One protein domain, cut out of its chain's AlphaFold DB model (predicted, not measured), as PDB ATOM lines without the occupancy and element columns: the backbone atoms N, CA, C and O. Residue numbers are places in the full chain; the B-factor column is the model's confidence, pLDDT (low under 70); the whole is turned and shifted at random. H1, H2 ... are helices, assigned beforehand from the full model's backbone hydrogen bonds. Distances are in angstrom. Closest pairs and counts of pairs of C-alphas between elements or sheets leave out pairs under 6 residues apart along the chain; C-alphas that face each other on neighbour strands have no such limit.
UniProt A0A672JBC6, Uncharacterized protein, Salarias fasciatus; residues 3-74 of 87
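Overview. This is residues 3 to 74 of the 87 residues of an uncharacterized protein of Salarias fasciatus (UniProt A0A672JBC6). The printed part is an open, loose arch: H1 and H2 pack together at one foot, the short helix H3 lies at the crown, and H4 makes the other foot as an arm whose residues stand free. A long strap with no named element, residues 3 to 21, runs from the crown's side of the arch to the foot where H1 begins. The 72 printed residues hold four named helices, in the order H1, H2, H3, H4, and no named strand; the class is all helix, though under half of the residues, 33 of 72, are in named elements. The whole is only just loose, close to extended, with a radius of gyration of the C-alphas of 16.4 A and spans of 46 by 32 by 20 A.

Arrangement. Begin at the longest helix, H4, residues 61 to 72, which touches no helix. Look along residues 56 to 74, of which 61 to 72 belong to H4: this stretch stands free, with no C-alpha 8 or more residues away along the chain within 10 A. Step back to H3, residues 51 to 55, which touches no helix and is apart from H4, though a tight link of 5 residues joins them. H2, residues 35 to 43, is apart from both H3 and H4. H1, residues 22 to 28, touches H2, with 8 pairs of C-alphas within 8 A; find their closest C-alphas at Glu 26 and Gln 35, 5.4 A apart. The lines of H1 and H2 stand at a steep tilt of 58 degrees, opposite ways. H1 is apart from H3 and from H4. In H1, H2, H3 and H4 every O i to N i+4 pair is within hydrogen-bond range.

Along the chain. Find C-alpha 61 at (131.069, 155.516, 176.747); from there H4 runs 16.9 A to C-alpha 72 at (120.474, 168.645, 176.272). H3 goes from Val 51 to Leu 55, 6.1 A from first to last C-alpha. H2 goes from Gln 35 to Glu 43, 12.2 A. For H1, look at C-alpha 22, at (154.525, 151.072, 183.229); the helix ends at Arg 28, 9.9 A on.

Size, cuts and confidence. The two C-alphas farthest apart are those of Ser 17 and Arg 74, at 48.0 A, while those of Leu 3 and Arg 74, the first and last printed, are 30.9 A apart. Without the stretch that stands free, the body has 53 residues and spans 39 by 21 by 18 A. The printed part has no cut. The links from H1 to H2, 6 residues, and from H2 to H3, 7 residues, are short, and no link between named helices is long. The mean pLDDT of the printed part is 89.3, and no printed residue is under 70.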
ATOM      1  N   LEU A   3     140.409 159.721 155.760       84.25
ATOM      2  CA  LEU A   3     140.341 158.968 154.505       84.25
ATOM      3  C   LEU A   3     139.374 159.583 153.474       84.25
ATOM      4  O   LEU A   3     139.724 159.724 152.310       84.25
ATOM      5  N   GLU A   4     138.187 160.037 153.901       86.69
ATOM      6  CA  GLU A   4     137.193 160.703 153.029       86.69
ATOM      7  C   GLU A   4     137.715 162.004 152.399       86.69
ATOM      8  O   GLU A   4     137.146 162.504 151.432       86.69
ATOM      9  N   ARG A   5     138.780 162.579 152.966       89.62
ATOM     10  CA  ARG A   5     139.414 163.812 152.488       89.62
ATOM     11  C   ARG A   5     140.709 163.547 151.712       89.62
ATOM     12  O   ARG A   5     141.415 164.497 151.399       89.62
ATOM     13  N   GLY A   6     141.011 162.281 151.409       89.69
ATOM     14  CA  GLY A   6     142.193 161.885 150.642       89.69
ATOM     15  C   GLY A   6     143.509 161.947 151.422       89.69
ATOM     16  O   GLY A   6     144.567 161.983 150.800       89.69
ATOM     17  N   TYR A   7     143.470 161.977 152.759       90.75
ATOM     18  CA  TYR A   7     144.684 161.915 153.577       90.75
ATOM     19  C   TYR A   7     145.154 160.472 153.778       90.75
ATOM     20  O   TYR A   7     144.341 159.580 154.033       90.75
ATOM     21  N   THR A   8     146.472 160.271 153.738       87.25
ATOM     22  CA  THR A   8     147.140 159.039 154.175       87.25
ATOM     23  C   THR A   8     147.422 159.096 155.675       87.25
ATOM     24  O   THR A   8     147.666 160.169 156.231       87.25
ATOM     25  N   VAL A   9     147.354 157.946 156.344       84.56
ATOM     26  CA  VAL A   9     147.590 157.825 157.787       84.56
ATOM     27  C   VAL A   9     148.608 156.719 158.007       84.56
ATOM     28  O   VAL A   9     148.340 155.571 157.664       84.56
ATOM     29  N   ASP A  10     149.734 157.080 158.616       86.88
ATOM     30  CA  ASP A  10     150.802 156.156 158.985       86.88
ATOM     31  C   ASP A  10     150.896 156.053 160.511       86.88
ATOM     32  O   ASP A  10     150.771 157.052 161.227       86.88
ATOM     33  N   PHE A  11     151.124 154.840 161.020       86.12
ATOM     34  CA  PHE A  11     151.346 154.601 162.445       86.12
ATOM     35  C   PHE A  11     152.846 154.586 162.738       86.12
ATOM     36  O   PHE A  11     153.572 153.713 162.265       86.12
ATOM     37  N   CYS A  12     153.310 155.547 163.537       87.12
ATOM     38  CA  CYS A  12     154.695 155.610 163.996       87.12
ATOM     39  C   CYS A  12     154.762 155.226 165.475       87.12
ATOM     40  O   CYS A  12     154.420 156.030 166.345       87.12
ATOM     41  N   GLU A  13     155.213 154.007 165.764       85.00
ATOM     42  CA  GLU A  13     155.531 153.604 167.131       85.00
ATOM     43  C   GLU A  13     156.970 154.002 167.493       85.00
ATOM     44  O   GLU A  13     157.873 153.901 166.660       85.00
ATOM     45  N   PRO A  14     157.217 154.462 168.729       87.31
ATOM     46  CA  PRO A  14     158.572 154.696 169.195       87.31
ATOM     47  C   PRO A  14     159.297 153.361 169.401       87.31
ATOM     48  O   PRO A  14     158.822 152.487 170.125       87.31
ATOM     49  N   GLU A  15     160.494 153.238 168.835       90.19
ATOM     50  CA  GLU A  15     161.386 152.098 169.068       90.19
ATOM     51  C   GLU A  15     162.161 152.286 170.373       90.19
ATOM     52  O   GLU A  15     163.366 152.539 170.404       90.19
ATOM     53  N   THR A  16     161.430 152.222 171.485       93.38
ATOM     54  CA  THR A  16     161.992 152.342 172.828       93.38
ATOM     55  C   THR A  16     161.824 151.042 173.597       93.38
ATOM     56  O   THR A  16     160.769 150.411 173.583       93.38
ATOM     57  N   SER A  17     162.867 150.650 174.332       93.19
ATOM     58  CA  SER A  17     162.842 149.447 175.175       93.19
ATOM     59  C   SER A  17     161.820 149.526 176.315       93.19
ATOM     60  O   SER A  17     161.413 148.502 176.850       93.19
ATOM     61  N   TRP A  18     161.391 150.736 176.673       93.50
ATOM     62  CA  TRP A  18     160.476 151.019 177.777       93.50
ATOM     63  C   TRP A  18     159.021 151.248 177.338       93.50
ATOM     64  O   TRP A  18     158.195 151.600 178.176       93.50
ATOM     65  N   LYS A  19     158.664 151.057 176.057       90.88
ATOM     66  CA  LYS A  19     157.305 151.348 175.551       90.88
ATOM     67  C   LYS A  19     156.178 150.536 176.208       90.88
ATOM     68  O   LYS A  19     155.024 150.944 176.134       90.88
ATOM     69  N   PHE A  20     156.517 149.436 176.882       91.56
ATOM     70  CA  PHE A  20     155.584 148.594 177.642       91.56
ATOM     71  C   PHE A  20     155.893 148.545 179.148       91.56
ATOM     72  O   PHE A  20     155.281 147.769 179.878       91.56
ATOM     73  N   ASP A  21     156.833 149.361 179.626       94.38
ATOM     74  CA  ASP A  21     157.193 149.425 181.041       94.38
ATOM     75  C   ASP A  21     156.385 150.531 181.729       94.38
ATOM     76  O   ASP A  21     156.633 151.724 181.541       94.38
ATOM     77  N   ALA A  22     155.405 150.134 182.542       95.06
ATOM     78  CA  ALA A  22     154.525 151.072 183.229       95.06
ATOM     79  C   ALA A  22     155.272 152.031 184.176       95.06
ATOM     80  O   ALA A  22     154.873 153.190 184.284       95.06
ATOM     81  N   CYS A  23     156.353 151.585 184.825       95.56
ATOM     82  CA  CYS A  23     157.145 152.414 185.737       95.56
ATOM     83  C   CYS A  23     157.912 153.491 184.961       95.56
ATOM     84  O   CYS A  23     157.897 154.671 185.319       95.56
ATOM     85  N   GLU A  24     158.561 153.108 183.861       96.56
ATOM     86  CA  GLU A  24     159.296 154.062 183.026       96.56
ATOM     87  C   GLU A  24     158.361 155.028 182.286       96.56
ATOM     88  O   GLU A  24     158.705 156.199 182.103       96.56
ATOM     89  N   LEU A  25     157.173 154.566 181.888       95.31
ATOM     90  CA  LEU A  25     156.130 155.412 181.311       95.31
ATOM     91  C   LEU A  25     155.573 156.409 182.332       95.31
ATOM     92  O   LEU A  25     155.341 157.564 181.976       95.31
ATOM     93  N   GLU A  26     155.390 156.007 183.592       96.69
ATOM     94  CA  GLU A  26     154.993 156.922 184.664       96.69
ATOM     95  C   GLU A  26     156.056 158.007 184.863       96.69
ATOM     96  O   GLU A  26     155.763 159.200 184.793       96.69
ATOM     97  N   ARG A  27     157.318 157.591 185.008       96.44
ATOM     98  CA  ARG A  27     158.450 158.492 185.254       96.44
ATOM     99  C   ARG A  27     158.681 159.499 184.126       96.44
ATOM    100  O   ARG A  27     159.133 160.615 184.384       96.44
ATOM    101  N   ARG A  28     158.436 159.108 182.869       94.62
ATOM    102  CA  ARG A  28     158.648 159.962 181.686       94.62
ATOM    103  C   ARG A  28     157.428 160.789 181.283       94.62
ATOM    104  O   ARG A  28     157.568 161.659 180.420       94.62
ATOM    105  N   ASN A  29     156.239 160.534 181.830       93.50
ATOM    106  CA  ASN A  29     155.055 161.251 181.373       93.50
ATOM    107  C   ASN A  29     155.045 162.715 181.843       93.50
ATOM    108  O   ASN A  29     155.443 163.059 182.950       93.50
ATOM    109  N   LYS A  30     154.564 163.606 180.971       94.50
ATOM    110  CA  LYS A  30     154.441 165.045 181.260       94.50
ATOM    111  C   LYS A  30     153.167 165.392 182.042       94.50
ATOM    112  O   LYS A  30     153.057 166.477 182.601       94.50
ATOM    113  N   HIS A  31     152.181 164.500 182.021       94.12
ATOM    114  CA  HIS A  31     150.809 164.789 182.442       94.12
ATOM    115  C   HIS A  31     150.433 164.172 183.795       94.12
ATOM    116  O   HIS A  31     149.271 164.252 184.182       94.12
ATOM    117  N   GLY A  32     151.391 163.568 184.505       93.62
ATOM    118  CA  GLY A  32     151.177 162.949 185.812       93.62
ATOM    119  C   GLY A  32     150.231 161.753 185.759       93.62
ATOM    120  O   GLY A  32     149.425 161.578 186.667       93.62
ATOM    121  N   VAL A  33     150.267 160.965 184.679       96.12
ATOM    122  CA  VAL A  33     149.417 159.771 184.558       96.12
ATOM    123  C   VAL A  33     149.958 158.700 185.514       96.12
ATOM    124  O   VAL A  33     151.096 158.276 185.327       96.12
ATOM    125  N   PRO A  34     149.192 158.242 186.521       96.38
ATOM    126  CA  PRO A  34     149.703 157.267 187.482       96.38
ATOM    127  C   PRO A  34     149.970 155.905 186.839       96.38
ATOM    128  O   PRO A  34     149.287 155.525 185.879       96.38
ATOM    129  N   GLN A  35     150.883 155.130 187.424       96.25
ATOM    130  CA  GLN A  35     151.238 153.782 186.965       96.25
ATOM    131  C   GLN A  35     150.015 152.875 186.784       96.25
ATOM    132  O   GLN A  35     149.891 152.202 185.763       96.25
ATOM    133  N   GLU A  36     149.073 152.883 187.732       96.62
ATOM    134  CA  GLU A  36     147.847 152.078 187.648       96.62
ATOM    135  C   GLU A  36     147.050 152.398 186.379       96.62
ATOM    136  O   GLU A  36     146.536 151.509 185.696       96.62
ATOM    137  N   LYS A  37     146.985 153.682 186.010       96.06
ATOM    138  CA  LYS A  37     146.263 154.099 184.814       96.06
ATOM    139  C   LYS A  37     146.988 153.674 183.543       96.06
ATOM    140  O   LYS A  37     146.328 153.300 182.576       96.06
ATOM    141  N   ILE A  38     148.317 153.704 183.559       96.38
ATOM    142  CA  ILE A  38     149.152 153.210 182.462       96.38
ATOM    143  C   ILE A  38     148.973 151.701 182.297       96.38
ATOM    144  O   ILE A  38     148.790 151.244 181.175       96.38
ATOM    145  N   LEU A  39     148.922 150.929 183.386       96.06
ATOM    146  CA  LEU A  39     148.636 149.492 183.334       96.06
ATOM    147  C   LEU A  39     147.270 149.210 182.699       96.06
ATOM    148  O   LEU A  39     147.185 148.383 181.798       96.06
ATOM    149  N   GLN A  40     146.225 149.953 183.080       94.88
ATOM    150  CA  GLN A  40     144.907 149.840 182.436       94.88
ATOM    151  C   GLN A  40     144.946 150.193 180.939       94.88
ATOM    152  O   GLN A  40     144.167 149.655 180.153       94.88
ATOM    153  N   MET A  41     145.802 151.137 180.533       93.88
ATOM    154  CA  MET A  41     145.998 151.479 179.120       93.88
ATOM    155  C   MET A  41     146.729 150.358 178.376       93.88
ATOM    156  O   MET A  41     146.300 150.006 177.284       93.88
ATOM    157  N   LEU A  42     147.778 149.783 178.975       93.38
ATOM    158  CA  LEU A  42     148.552 148.670 178.417       93.38
ATOM    159  C   LEU A  42     147.715 147.393 178.291       93.38
ATOM    160  O   LEU A  42     147.783 146.731 177.265       93.38
ATOM    161  N   GLU A  43     146.876 147.080 179.280       92.69
ATOM    162  CA  GLU A  43     145.963 145.926 179.243       92.69
ATOM    163  C   GLU A  43     144.985 146.001 178.060       92.69
ATOM    164  O   GLU A  43     144.631 144.991 177.457       92.69
ATOM    165  N   ARG A  44     144.556 147.216 177.707       89.25
ATOM    166  CA  ARG A  44     143.639 147.475 176.588       89.25
ATOM    167  C   ARG A  44     144.362 147.765 175.277       89.25
ATOM    168  O   ARG A  44     143.700 147.954 174.257       89.25
ATOM    169  N   PHE A  45     145.688 147.862 175.300       88.31
ATOM    170  CA  PHE A  45     146.474 148.170 174.120       88.31
ATOM    171  C   PHE A  45     146.478 146.956 173.192       88.31
ATOM    172  O   PHE A  45     146.956 145.881 173.545       88.31
ATOM    173  N   SER A  46     145.929 147.125 171.990       81.31
ATOM    174  CA  SER A  46     145.916 146.085 170.966       81.31
ATOM    175  C   SER A  46     147.090 146.305 170.017       81.31
ATOM    176  O   SER A  46     147.151 147.319 169.326       81.31
ATOM    177  N   SER A  47     148.032 145.361 170.022       78.06
ATOM    178  CA  SER A  47     149.175 145.324 169.111       78.06
ATOM    179  C   SER A  47     149.048 144.118 168.172       78.06
ATOM    180  O   SER A  47     148.661 143.042 168.640       78.06
ATOM    181  N   PRO A  48     149.385 144.256 166.874       76.75
ATOM    182  CA  PRO A  48     149.853 145.473 166.201       76.75
ATOM    183  C   PRO A  48     148.727 146.488 165.951       76.75
ATOM    184  O   PRO A  48     147.583 146.109 165.704       76.75
ATOM    185  N   VAL A  49     149.060 147.783 165.963       81.69
ATOM    186  CA  VAL A  49     148.114 148.830 165.550       81.69
ATOM    187  C   VAL A  49     147.860 148.695 164.046       81.69
ATOM    188  O   VAL A  49     148.789 148.782 163.245       81.69
ATOM    189  N   SER A  50     146.603 148.477 163.652       82.94
ATOM    190  CA  SER A  50     146.203 148.339 162.247       82.94
ATOM    191  C   SER A  50     145.178 149.396 161.839       82.94
ATOM    192  O   SER A  50     144.384 149.872 162.654       82.94
ATOM    193  N   VAL A  51     145.175 149.747 160.547       82.69
ATOM    194  CA  VAL A  51     144.191 150.681 159.972       82.69
ATOM    195  C   VAL A  51     142.773 150.165 160.218       82.69
ATOM    196  O   VAL A  51     141.916 150.928 160.659       82.69
ATOM    197  N   ASP A  52     142.540 148.865 160.027       83.44
ATOM    198  CA  ASP A  52     141.226 148.249 160.229       83.44
ATOM    199  C   ASP A  52     140.759 148.322 161.686       83.44
ATOM    200  O   ASP A  52     139.592 148.616 161.940       83.44
ATOM    201  N   ALA A  53     141.649 148.107 162.662       83.88
ATOM    202  CA  ALA A  53     141.300 148.229 164.078       83.88
ATOM    203  C   ALA A  53     140.876 149.663 164.437       83.88
ATOM    204  O   ALA A  53     139.946 149.861 165.218       83.88
ATOM    205  N   VAL A  54     141.518 150.668 163.835       85.69
ATOM    206  CA  VAL A  54     141.158 152.077 164.038       85.69
ATOM    207  C   VAL A  54     139.842 152.424 163.344       85.69
ATOM    208  O   VAL A  54     138.999 153.094 163.944       85.69
ATOM    209  N   LEU A  55     139.633 151.957 162.109       87.44
ATOM    210  CA  LEU A  55     138.406 152.218 161.351       87.44
ATOM    211  C   LEU A  55     137.163 151.581 161.987       87.44
ATOM    212  O   LEU A  55     136.089 152.170 161.907       87.44
ATOM    213  N   ASN A  56     137.313 150.429 162.646       86.56
ATOM    214  CA  ASN A  56     136.223 149.716 163.322       86.56
ATOM    215  C   ASN A  56     136.102 150.055 164.822       86.56
ATOM    216  O   ASN A  56     135.419 149.348 165.562       86.56
ATOM    217  N   SER A  57     136.796 151.092 165.300       86.62
ATOM    218  CA  SER A  57     136.775 151.460 166.717       86.62
ATOM    219  C   SER A  57     135.484 152.181 167.123       86.62
ATOM    220  O   SER A  57     134.948 153.016 166.396       86.62
ATOM    221  N   GLU A  58     135.005 151.878 168.329       87.88
ATOM    222  CA  GLU A  58     133.796 152.476 168.901       87.88
ATOM    223  C   GLU A  58     134.124 153.678 169.797       87.88
ATOM    224  O   GLU A  58     135.120 153.694 170.529       87.88
ATOM    225  N   GLU A  59     133.252 154.691 169.791       88.12
ATOM    226  CA  GLU A  59     133.427 155.865 170.652       88.12
ATOM    227  C   GLU A  59     133.295 155.456 172.138       88.12
ATOM    228  O   GLU A  59     132.293 154.835 172.508       88.12
ATOM    229  N   PRO A  60     134.236 155.827 173.032       88.38
ATOM    230  CA  PRO A  60     134.162 155.443 174.439       88.38
ATOM    231  C   PRO A  60     132.904 155.982 175.134       88.38
ATOM    232  O   PRO A  60     132.510 157.133 174.932       88.38
ATOM    233  N   SER A  61     132.327 155.194 176.045       89.19
ATOM    234  CA  SER A  61     131.069 155.516 176.747       89.19
ATOM    235  C   SER A  61     131.047 156.905 177.399       89.19
ATOM    236  O   SER A  61     130.061 157.632 177.291       89.19
ATOM    237  N   HIS A  62     132.148 157.313 178.033       87.00
ATOM    238  CA  HIS A  62     132.261 158.618 178.688       87.00
ATOM    239  C   HIS A  62     132.207 159.796 177.696       87.00
ATOM    240  O   HIS A  62     131.735 160.879 178.047       87.00
ATOM    241  N   VAL A  63     132.659 159.606 176.450       90.81
ATOM    242  CA  VAL A  63     132.548 160.618 175.387       90.81
ATOM    243  C   VAL A  63     131.102 160.690 174.897       90.81
ATOM    244  O   VAL A  63     130.539 161.787 174.828       90.81
ATOM    245  N   GLN A  64     130.465 159.533 174.687       91.31
ATOM    246  CA  GLN A  64     129.056 159.457 174.302       91.31
ATOM    247  C   GLN A  64     128.149 160.140 175.340       91.31
ATOM    248  O   GLN A  64     127.253 160.908 174.983       91.31
ATOM    249  N   GLN A  65     128.399 159.909 176.634       90.75
ATOM    250  CA  GLN A  65     127.650 160.531 177.728       90.75
ATOM    251  C   GLN A  65     127.826 162.054 177.743       90.75
ATOM    252  O   GLN A  65     126.837 162.782 177.850       90.75
ATOM    253  N   ARG A  66     129.063 162.546 177.579       91.25
ATOM    254  CA  ARG A  66     129.345 163.988 177.531       91.25
ATOM    255  C   ARG A  66     128.623 164.668 176.367       91.25
ATOM    256  O   ARG A  66     127.983 165.695 176.567       91.25
ATOM    257  N   ARG A  67     128.642 164.064 175.173       88.50
ATOM    258  CA  ARG A  67     127.918 164.589 174.001       88.50
ATOM    259  C   ARG A  67     126.410 164.681 174.229       88.50
ATOM    260  O   ARG A  67     125.789 165.644 173.780       88.50
ATOM    261  N   ARG A  68     125.813 163.683 174.891       88.06
ATOM    262  CA  ARG A  68     124.382 163.702 175.240       88.06
ATOM    263  C   ARG A  68     124.072 164.870 176.175       88.06
ATOM    264  O   ARG A  68     123.182 165.656 175.870       88.06
ATOM    265  N   ALA A  69     124.873 165.044 177.226       88.19
ATOM    266  CA  ALA A  69     124.722 166.160 178.158       88.19
ATOM    267  C   ALA A  69     124.842 167.533 177.464       88.19
ATOM    268  O   ALA A  69     124.032 168.421 177.721       88.19
ATOM    269  N   ASP A  70     125.800 167.704 176.546       85.94
ATOM    270  CA  ASP A  70     125.964 168.953 175.786       85.94
ATOM    271  C   ASP A  70     124.778 169.241 174.856       85.94
ATOM    272  O   ASP A  70     124.378 170.396 174.685       85.94
ATOM    273  N   ARG A  71     124.189 168.198 174.258       80.56
ATOM    274  CA  ARG A  71     123.003 168.330 173.405       80.56
ATOM    275  C   ARG A  71     121.793 168.809 174.202       80.56
ATOM    276  O   ARG A  71     121.086 169.697 173.726       80.56
ATOM    277  N   ASP A  72     121.590 168.268 175.398       80.31
ATOM    278  CA  ASP A  72     120.474 168.645 176.272       80.31
ATOM    279  C   ASP A  72     120.654 170.051 176.868       80.31
ATOM    280  O   ASP A  72     119.682 170.725 177.203       80.31
ATOM    281  N   ARG A  73     121.897 170.549 176.930       76.94
ATOM    282  CA  ARG A  73     122.218 171.908 177.388       76.94
ATOM    283  C   ARG A  73     121.931 173.001 176.355       76.94
ATOM    284  O   ARG A  73     122.003 174.182 176.699       76.94
ATOM    285  N   ARG A  74     121.647 172.653 175.093       72.31
ATOM    286  CA  ARG A  74     121.419 173.642 174.029       72.31
ATOM    287  C   ARG A  74     119.986 174.189 174.137       72.31
ATOM    288  O   ARG A  74     119.045 173.420 173.954       72.31
TER     289      ARG A  74